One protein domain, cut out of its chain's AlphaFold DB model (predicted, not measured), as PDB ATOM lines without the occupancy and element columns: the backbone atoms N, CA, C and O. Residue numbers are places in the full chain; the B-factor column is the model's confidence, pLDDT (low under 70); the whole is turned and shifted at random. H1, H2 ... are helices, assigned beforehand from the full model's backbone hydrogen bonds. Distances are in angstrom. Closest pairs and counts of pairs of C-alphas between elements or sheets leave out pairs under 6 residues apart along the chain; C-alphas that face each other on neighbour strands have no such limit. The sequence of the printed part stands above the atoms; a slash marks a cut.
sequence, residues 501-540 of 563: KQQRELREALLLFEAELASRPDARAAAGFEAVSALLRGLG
ATOM      1  N   LYS A 501      15.742 -50.316   9.659       86.19
ATOM      2  CA  LYS A 501      15.449 -48.912  10.000       86.19
ATOM      3  C   LYS A 501      16.519 -48.297  10.918       86.19
ATOM      4  O   LYS A 501      16.938 -47.172  10.675       86.19
ATOM      5  N   GLN A 502      16.956 -49.024  11.943       87.12
ATOM      6  CA  GLN A 502      17.888 -48.523  12.957       87.12
ATOM      7  C   GLN A 502      19.283 -48.320  12.361       87.12
ATOM      8  O   GLN A 502      19.940 -47.311  12.609       87.12
ATOM      9  N   GLN A 503      19.715 -49.259  11.522       87.56
ATOM     10  CA  GLN A 503      20.972 -49.182  10.789       87.56
ATOM     11  C   GLN A 503      20.985 -48.010   9.805       87.56
ATOM     12  O   GLN A 503      22.008 -47.338   9.690       87.56
ATOM     13  N   ARG A 504      19.864 -47.732   9.123       88.62
ATOM     14  CA  ARG A 504      19.748 -46.566   8.232       88.62
ATOM     15  C   ARG A 504      19.881 -45.249   8.989       88.62
ATOM     16  O   ARG A 504      20.702 -44.431   8.592       88.62
ATOM     17  N   GLU A 505      19.158 -45.086  10.095       90.38
ATOM     18  CA  GLU A 505      19.232 -43.876  10.930       90.38
ATOM     19  C   GLU A 505      20.657 -43.644  11.465       90.38
ATOM     20  O   GLU A 505      21.193 -42.540  11.367       90.38
ATOM     21  N   LEU A 506      21.317 -44.695  11.968       90.62
ATOM     22  CA  LEU A 506      22.703 -44.603  12.433       90.62
ATOM     23  C   LEU A 506      23.670 -44.253  11.294       90.62
ATOM     24  O   LEU A 506      24.552 -43.411  11.466       90.62
ATOM     25  N   ARG A 507      23.515 -44.891  10.130       90.38
ATOM     26  CA  ARG A 507      24.337 -44.613   8.949       90.38
ATOM     27  C   ARG A 507      24.199 -43.153   8.520       90.38
ATOM     28  O   ARG A 507      25.212 -42.520   8.251       90.38
ATOM     29  N   GLU A 508      22.978 -42.632   8.446       91.94
ATOM     30  CA  GLU A 508      22.717 -41.238   8.075       91.94
ATOM     31  C   GLU A 508      23.421 -40.269   9.031       91.94
ATOM     32  O   GLU A 508      24.139 -39.380   8.577       91.94
ATOM     33  N   ALA A 509      23.315 -40.491  10.344       94.25
ATOM     34  CA  ALA A 509      24.004 -39.672  11.340       94.25
ATOM     35  C   ALA A 509      25.537 -39.713  11.194       94.25
ATOM     36  O   ALA A 509      26.200 -38.680  11.279       94.25
ATOM     37  N   LEU A 510      26.109 -40.894  10.940       93.06
ATOM     38  CA  LEU A 510      27.553 -41.055  10.749       93.06
ATOM     39  C   LEU A 510      28.056 -40.413   9.449       93.06
ATOM     40  O   LEU A 510      29.157 -39.873   9.436       93.06
ATOM     41  N   LEU A 511      27.267 -40.448   8.371       90.88
ATOM     42  CA  LEU A 511      27.611 -39.775   7.114       90.88
ATOM     43  C   LEU A 511      27.518 -38.249   7.241       90.88
ATOM     44  O   LEU A 511      28.345 -37.546   6.672       90.88
ATOM     45  N   LEU A 512      26.566 -37.732   8.023       93.12
ATOM     46  CA  LEU A 512      26.522 -36.305   8.358       93.12
ATOM     47  C   LEU A 512      27.752 -35.884   9.171       93.12
ATOM     48  O   LEU A 512      28.349 -34.850   8.890       93.12
ATOM     49  N   PHE A 513      28.156 -36.702  10.146       92.38
ATOM     50  CA  PHE A 513      29.383 -36.476  10.908       92.38
ATOM     51  C   PHE A 513      30.634 -36.498  10.015       92.38
ATOM     52  O   PHE A 513      31.502 -35.643  10.166       92.38
ATOM     53  N   GLU A 514      30.717 -37.441   9.074       90.94
ATOM     54  CA  GLU A 514      31.811 -37.535   8.100       90.94
ATOM     55  C   GLU A 514      31.906 -36.277   7.229       90.94
ATOM     56  O   GLU A 514      32.980 -35.685   7.140       90.94
ATOM     57  N   ALA A 515      30.780 -35.816   6.679       89.25
ATOM     58  CA  ALA A 515      30.730 -34.612   5.856       89.25
ATOM     59  C   ALA A 515      31.142 -33.354   6.642       89.25
ATOM     60  O   ALA A 515      31.916 -32.531   6.150       89.25
ATOM     61  N   GLU A 516      30.675 -33.224   7.886       91.50
ATOM     62  CA  GLU A 516      31.059 -32.118   8.766       91.50
ATOM     63  C   GLU A 516      32.562 -32.154   9.082       91.50
ATOM     64  O   GLU A 516      33.240 -31.127   9.028       91.50
ATOM     65  N   LEU A 517      33.111 -33.339   9.360       89.06
ATOM     66  CA  LEU A 517      34.530 -33.529   9.655       89.06
ATOM     67  C   LEU A 517      35.415 -33.221   8.443       89.06
ATOM     68  O   LEU A 517      36.465 -32.598   8.599       89.06
ATOM     69  N   ALA A 518      34.974 -33.588   7.236       87.44
ATOM     70  CA  ALA A 518      35.664 -33.262   5.990       87.44
ATOM     71  C   ALA A 518      35.829 -31.744   5.795       87.44
ATOM     72  O   ALA A 518      36.853 -31.303   5.278       87.44
ATOM     73  N   SER A 519      34.867 -30.942   6.269       89.44
ATOM     74  CA  SER A 519      34.897 -29.474   6.181       89.44
ATOM     75  C   SER A 519      35.773 -28.775   7.239       89.44
ATOM     76  O   SER A 519      35.923 -27.555   7.201       89.44
ATOM     77  N   ARG A 520      36.364 -29.520   8.188       90.62
ATOM     78  CA  ARG A 520      37.088 -28.974   9.352       90.62
ATOM     79  C   ARG A 520      38.547 -29.463   9.404       90.62
ATOM     80  O   ARG A 520      38.844 -30.405  10.144       90.62
ATOM     81  N   PRO A 521      39.483 -28.830   8.672       87.56
ATOM     82  CA  PRO A 521      40.880 -29.278   8.597       87.56
ATOM     83  C   PRO A 521      41.591 -29.297   9.961       87.56
ATOM     84  O   PRO A 521      42.260 -30.277  10.280       87.56
ATOM     85  N   ASP A 522      41.363 -28.299  10.818       88.31
ATOM     86  CA  ASP A 522      41.964 -28.255  12.162       88.31
ATOM     87  C   ASP A 522      41.494 -29.411  13.059       88.31
ATOM     88  O   ASP A 522      42.258 -29.941  13.866       88.31
ATOM     89  N   ALA A 523      40.239 -29.850  12.900       86.88
ATOM     90  CA  ALA A 523      39.705 -30.995  13.638       86.88
ATOM     91  C   ALA A 523      40.350 -32.313  13.182       86.88
ATOM     92  O   ALA A 523      40.569 -33.207  13.997       86.88
ATOM     93  N   ARG A 524      40.688 -32.418  11.893       87.94
ATOM     94  CA  ARG A 524      41.399 -33.567  11.318       87.94
ATOM     95  C   ARG A 524      42.881 -33.592  11.704       87.94
ATOM     96  O   ARG A 524      43.464 -34.666  11.783       87.94
ATOM     97  N   ALA A 525      43.470 -32.435  12.003       86.88
ATOM     98  CA  ALA A 525      44.835 -32.322  12.517       86.88
ATOM     99  C   ALA A 525      44.964 -32.678  14.014       86.88
ATOM    100  O   ALA A 525      46.076 -32.801  14.533       86.88
ATOM    101  N   ALA A 526      43.851 -32.839  14.737       90.69
ATOM    102  CA  ALA A 526      43.880 -33.185  16.153       90.69
ATOM    103  C   ALA A 526      44.446 -34.598  16.386       90.69
ATOM    104  O   ALA A 526      44.098 -35.546  15.684       90.69
ATOM    105  N   ALA A 527      45.230 -34.780  17.454       85.31
ATOM    106  CA  ALA A 527      45.883 -36.057  17.779       85.31
ATOM    107  C   ALA A 527      44.918 -37.258  17.918       85.31
ATOM    108  O   ALA A 527      45.318 -38.402  17.725       85.31
ATOM    109  N   GLY A 528      43.643 -37.014  18.246       85.50
ATOM    110  CA  GLY A 528      42.615 -38.055  18.364       85.50
ATOM    111  C   GLY A 528      41.969 -38.487  17.041       85.50
ATOM    112  O   GLY A 528      41.217 -39.463  17.033       85.50
ATOM    113  N   PHE A 529      42.233 -37.791  15.930       86.75
ATOM    114  CA  PHE A 529      41.587 -38.058  14.643       86.75
ATOM    115  C   PHE A 529      41.898 -39.463  14.110       86.75
ATOM    116  O   PHE A 529      41.006 -40.107  13.567       86.75
ATOM    117  N   GLU A 530      43.101 -39.994  14.348       84.38
ATOM    118  CA  GLU A 530      43.462 -41.354  13.921       84.38
ATOM    119  C   GLU A 530      42.547 -42.431  14.514       84.38
ATOM    120  O   GLU A 530      42.129 -43.349  13.810       84.38
ATOM    121  N   ALA A 531      42.146 -42.300  15.783       84.19
ATOM    122  CA  ALA A 531      41.220 -43.245  16.405       84.19
ATOM    123  C   ALA A 531      39.817 -43.173  15.772       84.19
ATOM    124  O   ALA A 531      39.179 -44.202  15.533       84.19
ATOM    125  N   VAL A 532      39.345 -41.963  15.455       88.12
ATOM    126  CA  VAL A 532      38.056 -41.738  14.776       88.12
ATOM    127  C   VAL A 532      38.099 -42.273  13.344       88.12
ATOM    128  O   VAL A 532      37.188 -42.974  12.908       88.12
ATOM    129  N   SER A 533      39.185 -41.997  12.631       85.00
ATOM    130  CA  SER A 533      39.459 -42.482  11.283       85.00
ATOM    131  C   SER A 533      39.490 -44.012  11.239       85.00
ATOM    132  O   SER A 533      38.791 -44.624  10.428       85.00
ATOM    133  N   ALA A 534      40.194 -44.656  12.175       83.00
ATOM    134  CA  ALA A 534      40.216 -46.111  12.318       83.00
ATOM    135  C   ALA A 534      38.815 -46.694  12.570       83.00
ATOM    136  O   ALA A 534      38.449 -47.695  11.947       83.00
ATOM    137  N   LEU A 535      37.998 -46.048  13.411       87.56
ATOM    138  CA  LEU A 535      36.611 -46.454  13.650       87.56
ATOM    139  C   LEU A 535      35.758 -46.355  12.376       87.56
ATOM    140  O   LEU A 535      35.083 -47.320  12.018       87.56
ATOM    141  N   LEU A 536      35.804 -45.224  11.663       88.75
ATOM    142  CA  LEU A 536      35.041 -45.020  10.426       88.75
ATOM    143  C   LEU A 536      35.462 -46.012   9.331       88.75
ATOM    144  O   LEU A 536      34.603 -46.628   8.693       88.75
ATOM    145  N   ARG A 537      36.771 -46.246   9.163       85.56
ATOM    146  CA  ARG A 537      37.302 -47.294   8.273       85.56
ATOM    147  C   ARG A 537      36.783 -48.678   8.681       85.56
ATOM    148  O   ARG A 537      36.345 -49.443   7.818       85.56
ATOM    149  N   GLY A 538      36.779 -48.981   9.982       83.12
ATOM    150  CA  GLY A 538      36.276 -50.235  10.553       83.12
ATOM    151  C   GLY A 538      34.775 -50.464  10.339       83.12
ATOM    152  O   GLY A 538      34.347 -51.605  10.177       83.12
ATOM    153  N   LEU A 539      33.983 -49.391  10.260       88.19
ATOM    154  CA  LEU A 539      32.555 -49.422   9.912       88.19
ATOM    155  C   LEU A 539      32.292 -49.504   8.400       88.19
ATOM    156  O   LEU A 539      31.139 -49.575   7.971       88.19
ATOM    157  N   GLY A 540      33.339 -49.512   7.575       85.19
ATOM    158  CA  GLY A 540      33.223 -49.683   6.133       85.19
ATOM    159  C   GLY A 540      33.284 -48.386   5.328       85.19
ATOM    160  O   GLY A 540      32.934 -48.407   4.147       85.19
TER     161      GLY A 540
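Overview. This is residues 501 to 540 of the 563 residues of the protein "SIR2_2 domain-containing protein" of Emiliania huxleyi (UniProt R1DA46). A long helix, H1, makes one arm of a lopsided, open U; the chain turns through the very short helix H2 at the bend and folds back as a shorter helix, H3, which is near H1 but leaves a gap to it. Residues 501 to 506 of H1 stick out past the rest. The printed part has 40 residues with three named helices, in the order H1, H2, H3, and no named strand; the class is all helix. It is only just loose, close to compact, with a radius of gyration of the C-alphas of 11.1 A, and elongated, spanning 34 by 19 by 11 A.

Arrangement. H1, residues 501 to 518, is the longest helix. H2, residues 521 to 524, only just touches it, with 3 pairs of C-alphas within 8 A, and only at the corner by their link. H1 touches H2 with residues 517 to 518 alone, and the closest C-alphas of the two, those of Leu 517 and Ala 523, are 7.0 A apart. H3, residues 529 to 538, is close to H2 but not clearly touching; their closest C-alphas, those of Ala 523 and Phe 529, are 7.4 A apart. H1 and H3 are near each other, with no pair of C-alphas within 8 A but 5 pairs within 10 A. In H1 and H3 every O i to N i+4 pair is within hydrogen-bond range; H2 is too short for such a pair, and its one O i to N i+3 pair is within range.

Along the chain. H1 runs 25.9 A from C-alpha 501 at (15.449, -48.912, 10.000) to C-alpha 518 at (35.664, -33.262, 5.990). H2 measures 5.1 A from C-alpha 521 to C-alpha 524. H3 measures 13.9 A and ends with C-alpha 538 at (36.276, -50.235, 10.553).

Size, cuts and confidence. The two C-alphas farthest apart, those of Lys 501 and Ala 527, are 33.9 A apart. The printed part has no cut, and both links, H1 to H2 and H2 to H3, are tight. The mean pLDDT of the printed part is 88.3, and no printed residue is under 70.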